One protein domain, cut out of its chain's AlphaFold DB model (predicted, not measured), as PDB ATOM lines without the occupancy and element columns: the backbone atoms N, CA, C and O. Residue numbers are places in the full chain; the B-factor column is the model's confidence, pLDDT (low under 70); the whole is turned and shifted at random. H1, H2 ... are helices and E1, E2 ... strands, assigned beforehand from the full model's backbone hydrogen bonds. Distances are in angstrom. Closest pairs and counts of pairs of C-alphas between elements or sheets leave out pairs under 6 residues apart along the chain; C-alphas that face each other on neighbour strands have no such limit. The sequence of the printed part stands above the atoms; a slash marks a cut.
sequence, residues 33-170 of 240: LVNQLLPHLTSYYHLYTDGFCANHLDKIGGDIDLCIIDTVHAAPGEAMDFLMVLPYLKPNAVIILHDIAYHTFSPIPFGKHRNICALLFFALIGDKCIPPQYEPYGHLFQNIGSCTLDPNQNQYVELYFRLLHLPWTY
ATOM      1  N   LEU A  33     -52.491  -7.093 -14.167       85.62
ATOM      2  CA  LEU A  33     -51.313  -6.546 -13.486       85.62
ATOM      3  C   LEU A  33     -50.155  -6.268 -14.446       85.62
ATOM      4  O   LEU A  33     -49.416  -5.319 -14.207       85.62
ATOM      5  N   VAL A  34     -50.029  -7.017 -15.548       84.81
ATOM      6  CA  VAL A  34     -48.998  -6.758 -16.568       84.81
ATOM      7  C   VAL A  34     -49.184  -5.354 -17.138       84.81
ATOM      8  O   VAL A  34     -48.246  -4.568 -17.159       84.81
ATOM      9  N   ASN A  35     -50.418  -4.986 -17.486       84.94
ATOM     10  CA  ASN A  35     -50.720  -3.663 -18.038       84.94
ATOM     11  C   ASN A  35     -50.508  -2.520 -17.032       84.94
ATOM     12  O   ASN A  35     -50.259  -1.393 -17.445       84.94
ATOM     13  N   GLN A  36     -50.634  -2.787 -15.727       89.94
ATOM     14  CA  GLN A  36     -50.518  -1.758 -14.685       89.94
ATOM     15  C   GLN A  36     -49.090  -1.577 -14.174       89.94
ATOM     16  O   GLN A  36     -48.666  -0.449 -13.944       89.94
ATOM     17  N   LEU A  37     -48.369  -2.678 -13.963       92.06
ATOM     18  CA  LEU A  37     -47.060  -2.668 -13.313       92.06
ATOM     19  C   LEU A  37     -45.914  -2.773 -14.318       92.06
ATOM     20  O   LEU A  37     -44.845  -2.215 -14.093       92.06
ATOM     21  N   LEU A  38     -46.126  -3.499 -15.419       88.75
ATOM     22  CA  LEU A  38     -45.075  -3.880 -16.361       88.75
ATOM     23  C   LEU A  38     -45.530  -3.702 -17.827       88.75
ATOM     24  O   LEU A  38     -45.381  -4.627 -18.627       88.75
ATOM     25  N   PRO A  39     -46.071  -2.530 -18.225       88.44
ATOM     26  CA  PRO A  39     -46.632  -2.344 -19.567       88.44
ATOM     27  C   PRO A  39     -45.597  -2.545 -20.682       88.44
ATOM     28  O   PRO A  39     -45.942  -2.982 -21.777       88.44
ATOM     29  N   HIS A  40     -44.314  -2.301 -20.398       88.19
ATOM     30  CA  HIS A  40     -43.205  -2.531 -21.327       88.19
ATOM     31  C   HIS A  40     -42.943  -4.021 -21.629       88.19
ATOM     32  O   HIS A  40     -42.227  -4.323 -22.577       88.19
ATOM     33  N   LEU A  41     -43.520  -4.950 -20.854       84.69
ATOM     34  CA  LEU A  41     -43.422  -6.394 -21.096       84.69
ATOM     35  C   LEU A  41     -44.582  -6.951 -21.930       84.69
ATOM     36  O   LEU A  41     -44.563  -8.126 -22.286       84.69
ATOM     37  N   THR A  42     -45.580  -6.134 -22.272       82.56
ATOM     38  CA  THR A  42     -46.772  -6.590 -23.009       82.56
ATOM     39  C   THR A  42     -46.454  -7.156 -24.394       82.56
ATOM     40  O   THR A  42     -47.179  -8.024 -24.865       82.56
ATOM     41  N   SER A  43     -45.350  -6.743 -25.022       84.56
ATOM     42  CA  SER A  43     -44.874  -7.317 -26.290       84.56
ATOM     43  C   SER A  43     -44.234  -8.702 -26.153       84.56
ATOM     44  O   SER A  43     -44.043  -9.379 -27.155       84.56
ATOM     45  N   TYR A  44     -43.874  -9.110 -24.934       81.50
ATOM     46  CA  TYR A  44     -43.242 -10.399 -24.628       81.50
ATOM     47  C   TYR A  44     -44.203 -11.364 -23.924       81.50
ATOM     48  O   TYR A  44     -43.815 -12.473 -23.562       81.50
ATOM     49  N   TYR A  45     -45.444 -10.932 -23.700       81.69
ATOM     50  CA  TYR A  45     -46.449 -11.647 -22.936       81.69
ATOM     51  C   TYR A  45     -47.682 -11.899 -23.798       81.69
ATOM     52  O   TYR A  45     -48.310 -10.970 -24.306       81.69
ATOM     53  N   HIS A  46     -48.070 -13.167 -23.894       83.50
ATOM     54  CA  HIS A  46     -49.307 -13.580 -24.537       83.50
ATOM     55  C   HIS A  46     -50.176 -14.317 -23.523       83.50
ATOM     56  O   HIS A  46     -49.726 -15.270 -22.888       83.50
ATOM     57  N   LEU A  47     -51.423 -13.871 -23.375       83.50
ATOM     58  CA  LEU A  47     -52.410 -14.534 -22.533       83.50
ATOM     59  C   LEU A  47     -53.329 -15.389 -23.403       83.50
ATOM     60  O   LEU A  47     -54.091 -14.858 -24.212       83.50
ATOM     61  N   TYR A  48     -53.278 -16.697 -23.183       85.31
ATOM     62  CA  TYR A  48     -54.215 -17.660 -23.747       85.31
ATOM     63  C   TYR A  48     -55.160 -18.129 -22.642       85.31
ATOM     64  O   TYR A  48     -54.712 -18.493 -21.558       85.31
ATOM     65  N   THR A  49     -56.464 -18.082 -22.898       80.62
ATOM     66  CA  THR A  49     -57.506 -18.504 -21.952       80.62
ATOM     67  C   THR A  49     -58.432 -19.527 -22.595       80.62
ATOM     68  O   THR A  49     -58.448 -19.676 -23.816       80.62
ATOM     69  N   ASP A  50     -59.239 -20.169 -21.751       78.62
ATOM     70  CA  ASP A  50     -60.332 -21.080 -22.098       78.62
ATOM     71  C   ASP A  50     -59.898 -22.472 -22.584       78.62
ATOM     72  O   ASP A  50     -59.112 -22.635 -23.525       78.62
ATOM     73  N   GLY A  51     -60.501 -23.490 -21.962       82.62
ATOM     74  CA  GLY A  51     -60.297 -24.904 -22.273       82.62
ATOM     75  C   GLY A  51     -58.888 -25.421 -21.977       82.62
ATOM     76  O   GLY A  51     -58.083 -24.794 -21.292       82.62
ATOM     77  N   PHE A  52     -58.601 -26.605 -22.505       88.62
ATOM     78  CA  PHE A  52     -57.290 -27.250 -22.408       88.62
ATOM     79  C   PHE A  52     -56.193 -26.524 -23.202       88.62
ATOM     80  O   PHE A  52     -56.467 -25.920 -24.246       88.62
ATOM     81  N   CYS A  53     -54.926 -26.644 -22.770       87.88
ATOM     82  CA  CYS A  53     -53.797 -26.038 -23.496       87.88
ATOM     83  C   CYS A  53     -53.643 -26.528 -24.927       87.88
ATOM     84  O   CYS A  53     -53.132 -25.771 -25.750       87.88
ATOM     85  N   ALA A  54     -54.109 -27.739 -25.246       91.31
ATOM     86  CA  ALA A  54     -54.125 -28.252 -26.613       91.31
ATOM     87  C   ALA A  54     -54.688 -27.244 -27.629       91.31
ATOM     88  O   ALA A  54     -54.203 -27.188 -28.754       91.31
ATOM     89  N   ASN A  55     -55.643 -26.397 -27.226       90.62
ATOM     90  CA  ASN A  55     -56.251 -25.379 -28.091       90.62
ATOM     91  C   ASN A  55     -55.310 -24.216 -28.466       90.62
ATOM     92  O   ASN A  55     -55.629 -23.408 -29.345       90.62
ATOM     93  N   HIS A  56     -54.175 -24.095 -27.777       91.06
ATOM     94  CA  HIS A  56     -53.269 -22.948 -27.860       91.06
ATOM     95  C   HIS A  56     -51.835 -23.338 -28.215       91.06
ATOM     96  O   HIS A  56     -51.117 -22.501 -28.756       91.06
ATOM     97  N   LEU A  57     -51.423 -24.588 -27.977       91.81
ATOM     98  CA  LEU A  57     -50.042 -25.046 -28.184       91.81
ATOM     99  C   LEU A  57     -49.535 -24.858 -29.619       91.81
ATOM    100  O   LEU A  57     -48.407 -24.416 -29.808       91.81
ATOM    101  N   ASP A  58     -50.387 -25.049 -30.629       92.31
ATOM    102  CA  ASP A  58     -50.025 -24.779 -32.030       92.31
ATOM    103  C   ASP A  58     -49.686 -23.305 -32.304       92.31
ATOM    104  O   ASP A  58     -48.884 -23.003 -33.183       92.31
ATOM    105  N   LYS A  59     -50.286 -22.374 -31.552       89.94
ATOM    106  CA  LYS A  59     -49.999 -20.932 -31.660       89.94
ATOM    107  C   LYS A  59     -48.742 -20.550 -30.886       89.94
ATOM    108  O   LYS A  59     -48.067 -19.596 -31.254       89.94
ATOM    109  N   ILE A  60     -48.483 -21.262 -29.792       89.69
ATOM    110  CA  ILE A  60     -47.307 -21.079 -28.944       89.69
ATOM    111  C   ILE A  60     -46.052 -21.559 -29.685       89.69
ATOM    112  O   ILE A  60     -45.046 -20.853 -29.689       89.69
ATOM    113  N   GLY A  61     -46.140 -22.704 -30.365       89.88
ATOM    114  CA  GLY A  61     -45.013 -23.333 -31.043       89.88
ATOM    115  C   GLY A  61     -44.214 -24.269 -30.134       89.88
ATOM    116  O   GLY A  61     -44.494 -24.401 -28.942       89.88
ATOM    117  N   GLY A  62     -43.263 -24.981 -30.742       91.31
ATOM    118  CA  GLY A  62     -42.363 -25.908 -30.051       91.31
ATOM    119  C   GLY A  62     -41.176 -25.213 -29.378       91.31
ATOM    120  O   GLY A  62     -41.178 -24.001 -29.180       91.31
ATOM    121  N   ASP A  63     -40.152 -26.002 -29.049       94.19
ATOM    122  CA  ASP A  63     -38.907 -25.561 -28.402       94.19
ATOM    123  C   ASP A  63     -39.106 -24.854 -27.048       94.19
ATOM    124  O   ASP A  63     -38.283 -24.037 -26.621       94.19
ATOM    125  N   ILE A  64     -40.181 -25.207 -26.340       94.31
ATOM    126  CA  ILE A  64     -40.493 -24.665 -25.017       94.31
ATOM    127  C   ILE A  64     -39.398 -25.094 -24.040       94.31
ATOM    128  O   ILE A  64     -39.201 -26.287 -23.799       94.31
ATOM    129  N   ASP A  65     -38.681 -24.118 -23.477       95.44
ATOM    130  CA  ASP A  65     -37.544 -24.346 -22.584       95.44
ATOM    131  C   ASP A  65     -37.888 -24.382 -21.099       95.44
ATOM    132  O   ASP A  65     -37.186 -25.036 -20.325       95.44
ATOM    133  N   LEU A  66     -38.971 -23.715 -20.725       95.38
ATOM    134  CA  LEU A  66     -39.533 -23.684 -19.390       95.38
ATOM    135  C   LEU A  66     -41.053 -23.805 -19.493       95.38
ATOM    136  O   LEU A  66     -41.689 -23.043 -20.218       95.38
ATOM    137  N   CYS A  67     -41.639 -24.716 -18.720       95.06
ATOM    138  CA  CYS A  67     -43.084 -24.834 -18.564       95.06
ATOM    139  C   CYS A  67     -43.443 -24.881 -17.079       95.06
ATOM    140  O   CYS A  67     -42.842 -25.624 -16.305       95.06
ATOM    141  N   ILE A  68     -44.439 -24.089 -16.686       94.62
ATOM    142  CA  ILE A  68     -45.005 -24.094 -15.336       94.62
ATOM    143  C   ILE A  68     -46.393 -24.718 -15.426       94.62
ATOM    144  O   ILE A  68     -47.207 -24.257 -16.220       94.62
ATOM    145  N   ILE A  69     -46.657 -25.739 -14.614       91.94
ATOM    146  CA  ILE A  69     -47.947 -26.422 -14.524       91.94
ATOM    147  C   ILE A  69     -48.535 -26.145 -13.136       91.94
ATOM    148  O   ILE A  69     -47.979 -26.553 -12.115       91.94
ATOM    149  N   ASP A  70     -49.656 -25.430 -13.133       89.19
ATOM    150  CA  ASP A  70     -50.450 -25.026 -11.966       89.19
ATOM    151  C   ASP A  70     -51.920 -25.005 -12.413       89.19
ATOM    152  O   ASP A  70     -52.368 -24.024 -13.014       89.19
ATOM    153  N   THR A  71     -52.627 -26.137 -12.282       82.81
ATOM    154  CA  THR A  71     -53.926 -26.337 -12.951       82.81
ATOM    155  C   THR A  71     -55.055 -26.686 -11.974       82.81
ATOM    156  O   THR A  71     -55.452 -25.855 -11.153       82.81
ATOM    157  N   VAL A  72     -55.677 -27.858 -12.078       83.88
ATOM    158  CA  VAL A  72     -56.888 -28.216 -11.304       83.88
ATOM    159  C   VAL A  72     -56.585 -28.898  -9.970       83.88
ATOM    160  O   VAL A  72     -57.424 -28.930  -9.059       83.88
ATOM    161  N   HIS A  73     -55.374 -29.409  -9.835       88.81
ATOM    162  CA  HIS A  73     -54.838 -30.110  -8.684       88.81
ATOM    163  C   HIS A  73     -55.591 -31.404  -8.376       88.81
ATOM    164  O   HIS A  73     -55.844 -31.741  -7.211       88.81
ATOM    165  N   ALA A  74     -56.039 -32.091  -9.430       88.94
ATOM    166  CA  ALA A  74     -56.930 -33.241  -9.341       88.94
ATOM    167  C   ALA A  74     -56.896 -34.098 -10.618       88.94
ATOM    168  O   ALA A  74     -56.942 -33.586 -11.736       88.94
ATOM    169  N   ALA A  75     -56.859 -35.426 -10.469       92.19
ATOM    170  CA  ALA A  75     -56.851 -36.323 -11.622       92.19
ATOM    171  C   ALA A  75     -58.165 -36.189 -12.428       92.19
ATOM    172  O   ALA A  75     -59.235 -36.161 -11.807       92.19
ATOM    173  N   PRO A  76     -58.115 -36.134 -13.772       94.12
ATOM    174  CA  PRO A  76     -56.936 -36.365 -14.622       94.12
ATOM    175  C   PRO A  76     -56.137 -35.113 -15.029       94.12
ATOM    176  O   PRO A  76     -55.169 -35.256 -15.772       94.12
ATOM    177  N   GLY A  77     -56.534 -33.914 -14.593       91.56
ATOM    178  CA  GLY A  77     -56.131 -32.645 -15.214       91.56
ATOM    179  C   GLY A  77     -54.626 -32.441 -15.344       91.56
ATOM    180  O   GLY A  77     -54.142 -32.372 -16.466       91.56
ATOM    181  N   GLU A  78     -53.871 -32.448 -14.241       91.69
ATOM    182  CA  GLU A  78     -52.410 -32.265 -14.288       91.69
ATOM    183  C   GLU A  78     -51.697 -33.231 -15.242       91.69
ATOM    184  O   GLU A  78     -50.790 -32.833 -15.972       91.69
ATOM    185  N   ALA A  79     -52.096 -34.506 -15.244       95.31
ATOM    186  CA  ALA A  79     -51.485 -35.504 -16.117       95.31
ATOM    187  C   ALA A  79     -51.829 -35.244 -17.590       95.31
ATOM    188  O   ALA A  79     -50.957 -35.360 -18.448       95.31
ATOM    189  N   MET A  80     -53.076 -34.860 -17.885       96.38
ATOM    190  CA  MET A  80     -53.480 -34.457 -19.234       96.38
ATOM    191  C   MET A  80     -52.729 -33.208 -19.695       96.38
ATOM    192  O   MET A  80     -52.236 -33.194 -20.818       96.38
ATOM    193  N   ASP A  81     -52.600 -32.190 -18.844       93.69
ATOM    194  CA  ASP A  81     -51.886 -30.954 -19.172       93.69
ATOM    195  C   ASP A  81     -50.416 -31.224 -19.495       93.69
ATOM    196  O   ASP A  81     -49.908 -30.748 -20.511       93.69
ATOM    197  N   PHE A  82     -49.749 -32.073 -18.710       96.12
ATOM    198  CA  PHE A  82     -48.382 -32.482 -19.020       96.12
ATOM    199  C   PHE A  82     -48.281 -33.237 -20.351       96.12
ATOM    200  O   PHE A  82     -47.427 -32.910 -21.174       96.12
ATOM    201  N   LEU A  83     -49.168 -34.208 -20.590       97.25
ATOM    202  CA  LEU A  83     -49.212 -34.951 -21.851       97.25
ATOM    203  C   LEU A  83     -49.521 -34.048 -23.050       97.25
ATOM    204  O   LEU A  83     -49.071 -34.334 -24.152       97.25
ATOM    205  N   MET A  84     -50.262 -32.957 -22.873       96.50
ATOM    206  CA  MET A  84     -50.493 -32.009 -23.959       96.50
ATOM    207  C   MET A  84     -49.250 -31.168 -24.257       96.50
ATOM    208  O   MET A  84     -48.916 -30.936 -25.413       96.50
ATOM    209  N   VAL A  85     -48.535 -30.711 -23.230       96.25
ATOM    210  CA  VAL A  85     -47.357 -29.856 -23.428       96.25
ATOM    211  C   VAL A  85     -46.141 -30.650 -23.920       96.25
ATOM    212  O   VAL A  85     -45.348 -30.118 -24.694       96.25
ATOM    213  N   LEU A  86     -45.997 -31.915 -23.512       96.19
ATOM    214  CA  LEU A  86     -44.809 -32.740 -23.751       96.19
ATOM    215  C   LEU A  86     -44.265 -32.712 -25.203       96.19
ATOM    216  O   LEU A  86     -43.061 -32.506 -25.350       96.19
ATOM    217  N   PRO A  87     -45.079 -32.816 -26.274       96.25
ATOM    218  CA  PRO A  87     -44.584 -32.799 -27.656       96.25
ATOM    219  C   PRO A  87     -43.966 -31.466 -28.106       96.25
ATOM    220  O   PRO A  87     -43.327 -31.413 -29.153       96.25
ATOM    221  N   TYR A  88     -44.181 -30.387 -27.349       95.75
ATOM    222  CA  TYR A  88     -43.712 -29.032 -27.655       95.75
ATOM    223  C   TYR A  88     -42.466 -28.654 -26.846       95.75
ATOM    224  O   TYR A  88     -41.866 -27.605 -27.081       95.75
ATOM    225  N   LEU A  89     -42.066 -29.493 -25.889       95.38
ATOM    226  CA  LEU A  89     -40.903 -29.255 -25.043       95.38
ATOM    227  C   LEU A  89     -39.605 -29.553 -25.793       95.38
ATOM    228  O   LEU A  89     -39.494 -30.551 -26.507       95.38
ATOM    229  N   LYS A  90     -38.584 -28.721 -25.571       94.94
ATOM    230  CA  LYS A  90     -37.225 -29.036 -26.027       94.94
ATOM    231  C   LYS A  90     -36.590 -30.151 -25.173       94.94
ATOM    232  O   LYS A  90     -36.969 -30.325 -24.009       94.94
ATOM    233  N   PRO A  91     -35.540 -30.834 -25.666       94.62
ATOM    234  CA  PRO A  91     -34.676 -31.643 -24.810       94.62
ATOM    235  C   PRO A  91     -34.120 -30.812 -23.643       94.62
ATOM    236  O   PRO A  91     -33.641 -29.694 -23.850       94.62
ATOM    237  N   ASN A  92     -34.151 -31.355 -22.422       96.38
ATOM    238  CA  ASN A  92     -33.790 -30.635 -21.190       96.38
ATOM    239  C   ASN A  92     -34.689 -29.432 -20.856       96.38
ATOM    240  O   ASN A  92     -34.242 -28.498 -20.185       96.38
ATOM    241  N   ALA A  93     -35.938 -29.408 -21.330       96.62
ATOM    242  CA  ALA A  93     -36.902 -28.428 -20.845       96.62
ATOM    243  C   ALA A  93     -37.072 -28.547 -19.324       96.62
ATOM    244  O   ALA A  93     -37.059 -29.644 -18.758       96.62
ATOM    245  N   VAL A  94     -37.253 -27.408 -18.664       97.62
ATOM    246  CA  VAL A  94     -37.514 -27.356 -17.229       97.62
ATOM    247  C   VAL A  94     -39.020 -27.342 -17.009       97.62
ATOM    248  O   VAL A  94     -39.721 -26.453 -17.488       97.62
ATOM    249  N   ILE A  95     -39.520 -28.314 -16.256       96.94
ATOM    250  CA  ILE A  95     -40.896 -28.329 -15.765       96.94
ATOM    251  C   ILE A  95     -40.906 -27.830 -14.333       96.94
ATOM    252  O   ILE A  95     -40.190 -28.373 -13.498       96.94
ATOM    253  N   ILE A  96     -41.739 -26.841 -14.032       95.88
ATOM    254  CA  ILE A  96     -42.053 -26.414 -12.671       95.88
ATOM    255  C   ILE A  96     -43.477 -26.869 -12.366       95.88
ATOM    256  O   ILE A  96     -44.414 -26.483 -13.059       95.88
ATOM    257  N   LEU A  97     -43.639 -27.681 -11.328       93.94
ATOM    258  CA  LEU A  97     -44.939 -28.123 -10.839       93.94
ATOM    259  C   LEU A  97     -45.264 -27.401  -9.543       93.94
ATOM    260  O   LEU A  97     -44.499 -27.463  -8.575       93.94
ATOM    261  N   HIS A  98     -46.408 -26.727  -9.538       90.00
ATOM    262  CA  HIS A  98     -46.999 -26.182  -8.330       90.00
ATOM    263  C   HIS A  98     -47.798 -27.265  -7.585       90.00
ATOM    264  O   HIS A  98     -48.138 -28.317  -8.132       90.00
ATOM    265  N   ASP A  99     -48.066 -27.016  -6.306       88.75
ATOM    266  CA  ASP A  99     -48.949 -27.818  -5.462       88.75
ATOM    267  C   ASP A  99     -48.548 -29.310  -5.318       88.75
ATOM    268  O   ASP A  99     -49.377 -30.195  -5.081       88.75
ATOM    269  N   ILE A 100     -47.242 -29.618  -5.384       90.69
ATOM    270  CA  ILE A 100     -46.717 -31.001  -5.285       90.69
ATOM    271  C   ILE A 100     -46.964 -31.662  -3.920       90.69
ATOM    272  O   ILE A 100     -46.872 -32.882  -3.792       90.69
ATOM    273  N   ALA A 101     -47.317 -30.884  -2.900       88.19
ATOM    274  CA  ALA A 101     -47.691 -31.363  -1.577       88.19
ATOM    275  C   ALA A 101     -49.160 -31.066  -1.240       88.19
ATOM    276  O   ALA A 101     -49.595 -31.255  -0.110       88.19
ATOM    277  N   TYR A 102     -49.979 -30.661  -2.211       85.12
ATOM    278  CA  TYR A 102     -51.331 -30.172  -1.943       85.12
ATOM    279  C   TYR A 102     -52.253 -31.180  -1.236       85.12
ATOM    280  O   TYR A 102     -53.074 -30.812  -0.389       85.12
ATOM    281  N   HIS A 103     -52.057 -32.476  -1.490       84.38
ATOM    282  CA  HIS A 103     -52.734 -33.563  -0.779       84.38
ATOM    283  C   HIS A 103     -52.532 -33.548   0.748       84.38
ATOM    284  O   HIS A 103     -53.391 -34.070   1.462       84.38
ATOM    285  N   THR A 104     -51.452 -32.953   1.270       80.81
ATOM    286  CA  THR A 104     -51.180 -32.877   2.716       80.81
ATOM    287  C   THR A 104     -51.888 -31.709   3.398       80.81
ATOM    288  O   THR A 104     -52.078 -31.736   4.611       80.81
ATOM    289  N   PHE A 105     -52.285 -30.682   2.641       74.81
ATOM    290  CA  PHE A 105     -52.865 -29.447   3.182       74.81
ATOM    291  C   PHE A 105     -54.399 -29.448   3.224       74.81
ATOM    292  O   PHE A 105     -55.002 -28.572   3.843       74.81
ATOM    293  N   SER A 106     -55.054 -30.420   2.586       66.69
ATOM    294  CA  SER A 106     -56.516 -30.480   2.515       66.69
ATOM    295  C   SER A 106     -57.084 -31.541   3.476       66.69
ATOM    296  O   SER A 106     -56.671 -32.700   3.419       66.69
ATOM    297  N   PRO A 107     -58.083 -31.208   4.320       68.00
ATOM    298  CA  PRO A 107     -58.678 -32.164   5.248       68.00
ATOM    299  C   PRO A 107     -59.377 -33.313   4.511       68.00
ATOM    300  O   PRO A 107     -59.825 -33.184   3.365       68.00
ATOM    301  N   ILE A 108     -59.491 -34.458   5.182       63.31
ATOM    302  CA  ILE A 108     -60.245 -35.619   4.693       63.31
ATOM    303  C   ILE A 108     -61.739 -35.238   4.602       63.31
ATOM    304  O   ILE A 108     -62.251 -34.618   5.532       63.31
ATOM    305  N   PRO A 109     -62.461 -35.609   3.523       61.47
ATOM    306  CA  PRO A 109     -62.033 -36.465   2.410       61.47
ATOM    307  C   PRO A 109     -61.376 -35.721   1.235       61.47
ATOM    308  O   PRO A 109     -60.790 -36.370   0.374       61.47
ATOM    309  N   PHE A 110     -61.433 -34.389   1.199       61.41
ATOM    310  CA  PHE A 110     -61.013 -33.579   0.050       61.41
ATOM    311  C   PHE A 110     -59.525 -33.722  -0.309       61.41
ATOM    312  O   PHE A 110     -59.187 -33.675  -1.487       61.41
ATOM    313  N   GLY A 111     -58.639 -33.940   0.670       62.31
ATOM    314  CA  GLY A 111     -57.198 -34.088   0.410       62.31
ATOM    315  C   GLY A 111     -56.780 -35.423  -0.200       62.31
ATOM    316  O   GLY A 111     -55.795 -35.472  -0.936       62.31
ATOM    317  N   LYS A 112     -57.554 -36.500   0.015       64.62
ATOM    318  CA  LYS A 112     -57.183 -37.859  -0.432       64.62
ATOM    319  C   LYS A 112     -57.057 -38.000  -1.950       64.62
ATOM    320  O   LYS A 112     -56.404 -38.926  -2.415       64.62
ATOM    321  N   HIS A 113     -57.671 -37.094  -2.704       72.25
ATOM    322  CA  HIS A 113     -57.763 -37.168  -4.160       72.25
ATOM    323  C   HIS A 113     -56.944 -36.080  -4.881       72.25
ATOM    324  O   HIS A 113     -57.063 -35.911  -6.090       72.25
ATOM    325  N   ARG A 114     -56.107 -35.341  -4.139       82.06
ATOM    326  CA  ARG A 114     -55.312 -34.198  -4.629       82.06
ATOM    327  C   ARG A 114     -53.816 -34.510  -4.709       82.06
ATOM    328  O   ARG A 114     -52.970 -33.661  -4.456       82.06
ATOM    329  N   ASN A 115     -53.485 -35.766  -4.994       89.94
ATOM    330  CA  ASN A 115     -52.113 -36.274  -5.058       89.94
ATOM    331  C   ASN A 115     -51.547 -36.327  -6.486       89.94
ATOM    332  O   ASN A 115     -50.383 -36.682  -6.647       89.94
ATOM    333  N   ILE A 116     -52.330 -35.974  -7.512       93.31
ATOM    334  CA  ILE A 116     -51.894 -36.071  -8.911       93.31
ATOM    335  C   ILE A 116     -50.656 -35.211  -9.202       93.31
ATOM    336  O   ILE A 116     -49.771 -35.678  -9.907       93.31
ATOM    337  N   CYS A 117     -50.538 -34.023  -8.598       92.75
ATOM    338  CA  CYS A 117     -49.373 -33.148  -8.757       92.75
ATOM    339  C   CYS A 117     -48.100 -33.827  -8.233       92.75
ATOM    340  O   CYS A 117     -47.067 -33.826  -8.899       92.75
ATOM    341  N   ALA A 118     -48.201 -34.476  -7.067       93.00
ATOM    342  CA  ALA A 118     -47.106 -35.233  -6.465       93.00
ATOM    343  C   ALA A 118     -46.709 -36.428  -7.341       93.00
ATOM    344  O   ALA A 118     -45.533 -36.646  -7.619       93.00
ATOM    345  N   LEU A 119     -47.703 -37.195  -7.802       95.44
ATOM    346  CA  LEU A 119     -47.487 -38.380  -8.630       95.44
ATOM    347  C   LEU A 119     -46.869 -38.020  -9.983       95.44
ATOM    348  O   LEU A 119     -45.940 -38.695 -10.415       95.44
ATOM    349  N   LEU A 120     -47.331 -36.936 -10.612       96.44
ATOM    350  CA  LEU A 120     -46.729 -36.407 -11.829       96.44
ATOM    351  C   LEU A 120     -45.278 -35.984 -11.581       96.44
ATOM    352  O   LEU A 120     -44.397 -36.441 -12.301       96.44
ATOM    353  N   PHE A 121     -45.012 -35.191 -10.537       96.44
ATOM    354  CA  PHE A 121     -43.655 -34.751 -10.198       96.44
ATOM    355  C   PHE A 121     -42.697 -35.929  -9.979       96.44
ATOM    356  O   PHE A 121     -41.580 -35.926 -10.498       96.44
ATOM    357  N   PHE A 122     -43.137 -36.965  -9.260       94.94
ATOM    358  CA  PHE A 122     -42.334 -38.167  -9.038       94.94
ATOM    359  C   PHE A 122     -42.141 -39.006 -10.305       94.94
ATOM    360  O   PHE A 122     -41.100 -39.647 -10.437       94.94
ATOM    361  N   ALA A 123     -43.094 -38.982 -11.238       96.44
ATOM    362  CA  ALA A 123     -42.992 -39.695 -12.507       96.44
ATOM    363  C   ALA A 123     -42.057 -39.014 -13.522       96.44
ATOM    364  O   ALA A 123     -41.545 -39.695 -14.412       96.44
ATOM    365  N   LEU A 124     -41.835 -37.695 -13.433       97.00
ATOM    366  CA  LEU A 124     -40.914 -36.991 -14.335       97.00
ATOM    367  C   LEU A 124     -39.523 -37.633 -14.288       97.00
ATOM    368  O   LEU A 124     -39.011 -37.924 -13.207       97.00
ATOM    369  N   ILE A 125     -38.892 -37.841 -15.442       97.00
ATOM    370  CA  ILE A 125     -37.527 -38.367 -15.518       97.00
ATOM    371  C   ILE A 125     -36.585 -37.202 -15.811       97.00
ATOM    372  O   ILE A 125     -36.862 -36.386 -16.685       97.00
ATOM    373  N   GLY A 126     -35.512 -37.096 -15.027       96.69
ATOM    374  CA  GLY A 126     -34.580 -35.972 -15.069       96.69
ATOM    375  C   GLY A 126     -34.195 -35.441 -13.687       96.69
ATOM    376  O   GLY A 126     -34.561 -36.020 -12.651       96.69
ATOM    377  N   ASP A 127     -33.465 -34.328 -13.689       97.88
ATOM    378  CA  ASP A 127     -32.878 -33.705 -12.504       97.88
ATOM    379  C   ASP A 127     -33.919 -32.877 -11.753       97.88
ATOM    380  O   ASP A 127     -34.312 -31.784 -12.173       97.88
ATOM    381  N   LYS A 128     -34.368 -33.408 -10.613       96.75
ATOM    382  CA  LYS A 128     -35.372 -32.767  -9.761       96.75
ATOM    383  C   LYS A 128     -34.724 -31.849  -8.737       96.75
ATOM    384  O   LYS A 128     -33.798 -32.243  -8.032       96.75
ATOM    385  N   CYS A 129     -35.291 -30.662  -8.578       94.44
ATOM    386  CA  CYS A 129     -34.954 -29.730  -7.517       94.44
ATOM    387  C   CYS A 129     -36.224 -29.328  -6.766       94.44
ATOM    388  O   CYS A 129     -37.187 -28.831  -7.354       94.44
ATOM    389  N   ILE A 130     -36.210 -29.536  -5.453       89.75
ATOM    390  CA  ILE A 130     -37.187 -28.979  -4.522       89.75
ATOM    391  C   ILE A 130     -36.463 -27.842  -3.791       89.75
ATOM    392  O   ILE A 130     -35.356 -28.079  -3.292       89.75
ATOM    393  N   PRO A 131     -37.020 -26.620  -3.747       83.44
ATOM    394  CA  PRO A 131     -36.366 -25.501  -3.087       83.44
ATOM    395  C   PRO A 131     -36.126 -25.806  -1.601       83.44
ATOM    396  O   PRO A 131     -36.887 -26.559  -0.988       83.44
ATOM    397  N   PRO A 132     -35.071 -25.230  -1.002       76.81
ATOM    398  CA  PRO A 132     -34.833 -25.379   0.423       76.81
ATOM    399  C   PRO A 132     -35.988 -24.776   1.227       76.81
ATOM    400  O   PRO A 132     -36.737 -23.916   0.757       76.81
ATOM    401  N   GLN A 133     -36.114 -25.226   2.472       72.50
ATOM    402  CA  GLN A 133     -37.079 -24.671   3.413       72.50
ATOM    403  C   GLN A 133     -36.850 -23.167   3.591       72.50
ATOM    404  O   GLN A 133     -35.710 -22.728   3.735       72.50
ATOM    405  N   TYR A 134     -37.933 -22.387   3.585       63.38
ATOM    406  CA  TYR A 134     -37.885 -20.960   3.876       63.38
ATOM    407  C   TYR A 134     -38.918 -20.604   4.948       63.38
ATOM    408  O   TYR A 134     -40.078 -21.019   4.904       63.38
ATOM    409  N   GLU A 135     -38.468 -19.843   5.939       59.25
ATOM    410  CA  GLU A 135     -39.321 -19.265   6.974       59.25
ATOM    411  C   GLU A 135     -40.288 -18.231   6.362       59.25
ATOM    412  O   GLU A 135     -39.933 -17.588   5.369       59.25
ATOM    413  N   PRO A 136     -41.499 -18.026   6.921       54.81
ATOM    414  CA  PRO A 136     -42.031 -18.552   8.190       54.81
ATOM    415  C   PRO A 136     -42.884 -19.836   8.058       54.81
ATOM    416  O   PRO A 136     -43.703 -20.125   8.929       54.81
ATOM    417  N   TYR A 137     -42.790 -20.574   6.946       55.47
ATOM    418  CA  TYR A 137     -43.825 -21.549   6.558       55.47
ATOM    419  C   TYR A 137     -43.782 -22.906   7.284       55.47
ATOM    420  O   TYR A 137     -44.689 -23.717   7.093       55.47
ATOM    421  N   GLY A 138     -42.805 -23.142   8.168       56.38
ATOM    422  CA  GLY A 138     -42.741 -24.355   8.986       56.38
ATOM    423  C   GLY A 138     -42.576 -25.660   8.186       56.38
ATOM    424  O   GLY A 138     -42.577 -25.704   6.959       56.38
ATOM    425  N   HIS A 139     -42.368 -26.760   8.910       54.25
ATOM    426  CA  HIS A 139     -41.590 -27.905   8.427       54.25
ATOM    427  C   HIS A 139     -42.195 -28.850   7.392       54.25
ATOM    428  O   HIS A 139     -41.457 -29.713   6.930       54.25
ATOM    429  N   LEU A 140     -43.483 -28.831   7.064       60.66
ATOM    430  CA  LEU A 140     -44.029 -30.128   6.655       60.66
ATOM    431  C   LEU A 140     -43.772 -30.487   5.188       60.66
ATOM    432  O   LEU A 140     -43.218 -31.558   4.967       60.66
ATOM    433  N   PHE A 141     -44.053 -29.628   4.200       70.38
ATOM    434  CA  PHE A 141     -43.823 -30.001   2.796       70.38
ATOM    435  C   PHE A 141     -43.607 -28.791   1.880       70.38
ATOM    436  O   PHE A 141     -44.439 -27.885   1.827       70.38
ATOM    437  N   GLN A 142     -42.506 -28.793   1.122       79.94
ATOM    438  CA  GLN A 142     -42.322 -27.855   0.015       79.94
ATOM    439  C   GLN A 142     -43.338 -28.163  -1.077       79.94
ATOM    440  O   GLN A 142     -43.483 -29.307  -1.503       79.94
ATOM    441  N   ASN A 143     -44.057 -27.130  -1.494       86.56
ATOM    442  CA  ASN A 143     -45.244 -27.276  -2.326       86.56
ATOM    443  C   ASN A 143     -45.008 -26.855  -3.782       86.56
ATOM    444  O   ASN A 143     -45.947 -26.702  -4.547       86.56
ATOM    445  N   ILE A 144     -43.751 -26.674  -4.174       90.69
ATOM    446  CA  ILE A 144     -43.341 -26.422  -5.551       90.69
ATOM    447  C   ILE A 144     -42.065 -27.213  -5.819       90.69
ATOM    448  O   ILE A 144     -41.231 -27.375  -4.927       90.69
ATOM    449  N   GLY A 145     -41.913 -27.724  -7.033       93.06
ATOM    450  CA  GLY A 145     -40.717 -28.442  -7.450       93.06
ATOM    451  C   GLY A 145     -40.432 -28.209  -8.920       93.06
ATOM    452  O   GLY A 145     -41.335 -27.913  -9.698       93.06
ATOM    453  N   SER A 146     -39.170 -28.352  -9.302       96.44
ATOM    454  CA  SER A 146     -38.741 -28.308 -10.695       96.44
ATOM    455  C   SER A 146     -38.083 -29.618 -11.107       96.44
ATOM    456  O   SER A 146     -37.524 -30.328 -10.273       96.44
ATOM    457  N   CYS A 147     -38.167 -29.949 -12.388       97.88
ATOM    458  CA  CYS A 147     -37.481 -31.075 -13.001       97.88
ATOM    459  C   CYS A 147     -36.912 -30.620 -14.342       97.88
ATOM    460  O   CYS A 147     -37.675 -30.246 -15.234       97.88
ATOM    461  N   THR A 148     -35.589 -30.649 -14.487       98.25
ATOM    462  CA  THR A 148     -34.958 -30.567 -15.808       98.25
ATOM    463  C   THR A 148     -35.112 -31.934 -16.448       98.25
ATOM    464  O   THR A 148     -34.537 -32.900 -15.952       98.25
ATOM    465  N   LEU A 149     -35.944 -32.033 -17.482       97.88
ATOM    466  CA  LEU A 149     -36.306 -33.318 -18.073       97.88
ATOM    467  C   LEU A 149     -35.108 -33.997 -18.736       97.88
ATOM    468  O   LEU A 149     -34.227 -33.333 -19.274       97.88
ATOM    469  N   ASP A 150     -35.117 -35.326 -18.752       97.38
ATOM    470  CA  ASP A 150     -34.156 -36.099 -19.536       97.38
ATOM    471  C   ASP A 150     -34.218 -35.682 -21.026       97.38
ATOM    472  O   ASP A 150     -35.315 -35.500 -21.565       97.38
ATOM    473  N   PRO A 151     -33.082 -35.535 -21.738       95.31
ATOM    474  CA  PRO A 151     -33.089 -35.195 -23.162       95.31
ATOM    475  C   PRO A 151     -33.925 -36.151 -24.023       95.31
ATOM    476  O   PRO A 151     -34.444 -35.749 -25.063       95.31
ATOM    477  N   ASN A 152     -34.064 -37.406 -23.590       94.38
ATOM    478  CA  ASN A 152     -34.821 -38.460 -24.256       94.38
ATOM    479  C   ASN A 152     -36.191 -38.690 -23.606       94.38
ATOM    480  O   ASN A 152     -36.764 -39.765 -23.765       94.38
ATOM    481  N   GLN A 153     -36.738 -37.701 -22.893       89.19
ATOM    482  CA  GLN A 153     -38.009 -37.772 -22.165       89.19
ATOM    483  C   GLN A 153     -39.150 -38.476 -22.925       89.19
ATOM    484  O   GLN A 153     -39.960 -39.187 -22.327       89.19
ATOM    485  N   ASN A 154     -39.212 -38.300 -24.248       87.50
ATOM    486  CA  ASN A 154     -40.236 -38.892 -25.111       87.50
ATOM    487  C   ASN A 154     -40.236 -40.434 -25.099       87.50
ATOM    488  O   ASN A 154     -41.256 -41.042 -25.409       87.50
ATOM    489  N   GLN A 155     -39.150 -41.090 -24.681       93.12
ATOM    490  CA  GLN A 155     -39.125 -42.548 -24.499       93.12
ATOM    491  C   GLN A 155     -39.936 -43.018 -23.278       93.12
ATOM    492  O   GLN A 155     -40.266 -44.196 -23.165       93.12
ATOM    493  N   TYR A 156     -40.285 -42.103 -22.368       94.31
ATOM    494  CA  TYR A 156     -41.024 -42.397 -21.140       94.31
ATOM    495  C   TYR A 156     -42.516 -42.050 -21.236       94.31
ATOM    496  O   TYR A 156     -43.210 -42.074 -20.222       94.31
ATOM    497  N   VAL A 157     -43.041 -41.761 -22.435       94.62
ATOM    498  CA  VAL A 157     -44.462 -41.415 -22.651       94.62
ATOM    499  C   VAL A 157     -45.409 -42.428 -22.007       94.62
ATOM    500  O   VAL A 157     -46.393 -42.037 -21.380       94.62
ATOM    501  N   GLU A 158     -45.083 -43.720 -22.067       94.62
ATOM    502  CA  GLU A 158     -45.889 -44.766 -21.431       94.62
ATOM    503  C   GLU A 158     -46.019 -44.582 -19.911       94.62
ATOM    504  O   GLU A 158     -47.103 -44.771 -19.355       94.62
ATOM    505  N   LEU A 159     -44.949 -44.157 -19.233       94.69
ATOM    506  CA  LEU A 159     -44.974 -43.875 -17.798       94.69
ATOM    507  C   LEU A 159     -45.948 -42.734 -17.477       94.69
ATOM    508  O   LEU A 159     -46.698 -42.824 -16.505       94.69
ATOM    509  N   TYR A 160     -45.988 -41.697 -18.314       95.25
ATOM    510  CA  TYR A 160     -46.897 -40.561 -18.133       95.25
ATOM    511  C   TYR A 160     -48.344 -40.924 -18.429       95.25
ATOM    512  O   TYR A 160     -49.228 -40.586 -17.645       95.25
ATOM    513  N   PHE A 161     -48.593 -41.692 -19.491       95.62
ATOM    514  CA  PHE A 161     -49.932 -42.199 -19.789       95.62
ATOM    515  C   PHE A 161     -50.483 -43.071 -18.657       95.62
ATOM    516  O   PHE A 161     -51.676 -43.005 -18.359       95.62
ATOM    517  N   ARG A 162     -49.630 -43.826 -17.951       94.19
ATOM    518  CA  ARG A 162     -50.052 -44.632 -16.793       94.19
ATOM    519  C   ARG A 162     -50.616 -43.799 -15.640       94.19
ATOM    520  O   ARG A 162     -51.401 -44.343 -14.865       94.19
ATOM    521  N   LEU A 163     -50.309 -42.504 -15.541       95.50
ATOM    522  CA  LEU A 163     -50.950 -41.614 -14.563       95.50
ATOM    523  C   LEU A 163     -52.459 -41.473 -14.818       95.50
ATOM    524  O   LEU A 163     -53.222 -41.286 -13.872       95.50
ATOM    525  N   LEU A 164     -52.918 -41.637 -16.064       96.31
ATOM    526  CA  LEU A 164     -54.343 -41.588 -16.408       96.31
ATOM    527  C   LEU A 164     -55.123 -42.827 -15.931       96.31
ATOM    528  O   LEU A 164     -56.353 -42.772 -15.871       96.31
ATOM    529  N   HIS A 165     -54.441 -43.915 -15.543       91.62
ATOM    530  CA  HIS A 165     -55.073 -45.095 -14.933       91.62
ATOM    531  C   HIS A 165     -55.562 -44.852 -13.502       91.62
ATOM    532  O   HIS A 165     -56.364 -45.631 -12.985       91.62
ATOM    533  N   LEU A 166     -55.067 -43.805 -12.838       92.25
ATOM    534  CA  LEU A 166     -55.501 -43.462 -11.488       92.25
ATOM    535  C   LEU A 166     -56.993 -43.095 -11.491       92.25
ATOM    536  O   LEU A 166     -57.476 -42.568 -12.490       92.25
ATOM    537  N   PRO A 167     -57.750 -43.341 -10.407       91.94
ATOM    538  CA  PRO A 167     -59.151 -42.935 -10.338       91.94
ATOM    539  C   PRO A 167     -59.315 -41.430 -10.562       91.94
ATOM    540  O   PRO A 167     -58.672 -40.619  -9.890       91.94
ATOM    541  N   TRP A 168     -60.171 -41.054 -11.511       93.31
ATOM    542  CA  TRP A 168     -60.425 -39.648 -11.799       93.31
ATOM    543  C   TRP A 168     -61.336 -39.039 -10.737       93.31
ATOM    544  O   TRP A 168     -62.217 -39.685 -10.177       93.31
ATOM    545  N   THR A 169     -61.120 -37.759 -10.466       90.81
ATOM    546  CA  THR A 169     -61.901 -36.975  -9.499       90.81
ATOM    547  C   THR A 169     -63.039 -36.209 -10.161       90.81
ATOM    548  O   THR A 169     -64.009 -35.831  -9.506       90.81
ATOM    549  N   TYR A 170     -62.941 -36.027 -11.477       91.19
ATOM    550  CA  TYR A 170     -63.970 -35.474 -12.339       91.19
ATOM    551  C   TYR A 170     -63.825 -36.049 -13.754       91.19
ATOM    552  O   TYR A 170     -62.766 -36.551 -14.129       91.19
TER     553      TYR A 170
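Overview. This is residues 33 to 170 of the 240 residues of the protein "Class I SAM-dependent methyltransferase" of Helicobacter sp. MIT 05-5293 (UniProt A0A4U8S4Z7). A twisted sheet of four strands has two helices, H4 and H7, packed over one face, and the longest helix, H8, packs on both of them; no named helix covers the other face. The printed part opens with an arm of two short helices, H1 and H2, in which residues 35 to 41 stick out, while residues 130 to 143 make a long loop between E3 and E4. The 138 printed residues hold eight named helices and four named strands, in the order H1 H2 H3 E1 H4 E2 H5 H6 H7 E3 E4 H8, and the class is mixed, helices and strands. The sheet is mixed, in the order E1 E2 E4 E3. The whole is compact, with a radius of gyration of the C-alphas of 16.1 A, and spans 44 by 39 by 30 A.

Arrangement. Start at the sheet, with E1 (residues 64 to 69) and E2 (residues 89 to 98), which are parallel at 20 degrees; look for N 67 and O 94, 2.9 A apart. E2 bends by 108 degrees at residue 92. E4 (residues 144 to 149) is antiparallel to E2 at 169 degrees, with N 97 and O 145 at 2.8 A. E3 (residues 126 to 129), an edge strand like E1, forms a hairpin with E4, antiparallel at 155 degrees, with N 129 and O 146 at 2.8 A. H4 (residues 77 to 88) lies over E1 at a height over the sheet of 9.6 A, and runs along it at 5 degrees on the local plane. E1, H4 and E2 make a strand-helix-strand unit, two parallel neighbour strands with a helix between, whose crossover is right-handed. On the same face, H7 (residues 116 to 123) has a height over the sheet of 9.5 A; H4, H7 and the sheet make two layers, helices on one face of a sheet. H4 is the hub. With residues 78 to 79 alone it touches H7 at a steep tilt of 44 degrees, the closest C-alphas being those of Glu 78 and Cys 117, 6.4 A apart. H8 (residues 153 to 165) touches H4 at a shallow tilt of 20 degrees, opposite ways, closest at the C-alphas of Ala 79 and Leu 163, 6.3 A; H8 only grazes the sheet, with residues 153 to 154. H3 (residues 54 to 60) touches H4, closest at the C-alphas of Ala 54 and Met 84, 5.9 A. H5 (residues 102 to 105) and H6 (residues 110 to 113) touch only at the corner, closest at the C-alphas of His 103 and Gly 111, 4.6 A. H1 (residues 33 to 37) and H2 (residues 39 to 44) only just touch, only at the corner, with 3 pairs of C-alphas within 8 A; both are apart from H4. Every O i to N i+4 pair is within hydrogen-bond range in H1 and H7, against 6 of 8 in H4, 0 of 2 in H2, 1 of 3 in H3 and 3 of 9 in H8, where O i to N i+3 gives 2 of 3, 2 of 4 and 8 of 10; H5 and H6 are too short for an i+4 pair.

Along the chain. Find C-alpha 33 at (-51.313, -6.546, -13.486), where H1 begins. Go on to C-alpha 89 at (-40.903, -29.255, -25.043); from there E2 runs 18.1 A, beside E1 of 13.0 A and E4 of 15.9 A. H4 measures 17.9 A, H7 10.3 A and H8 19.9 A, ending at C-alpha 165, (-55.073, -45.095, -14.933).

Size, cuts and confidence. The C-alphas farthest apart are those of His 40 and Pro 109, at 45.5 A. The printed part has no cut, and its one long link is E3 to E4. Mean pLDDT of the printed part is 87.7; look for values under 70 at residues 106 to 112 and 134 to 140.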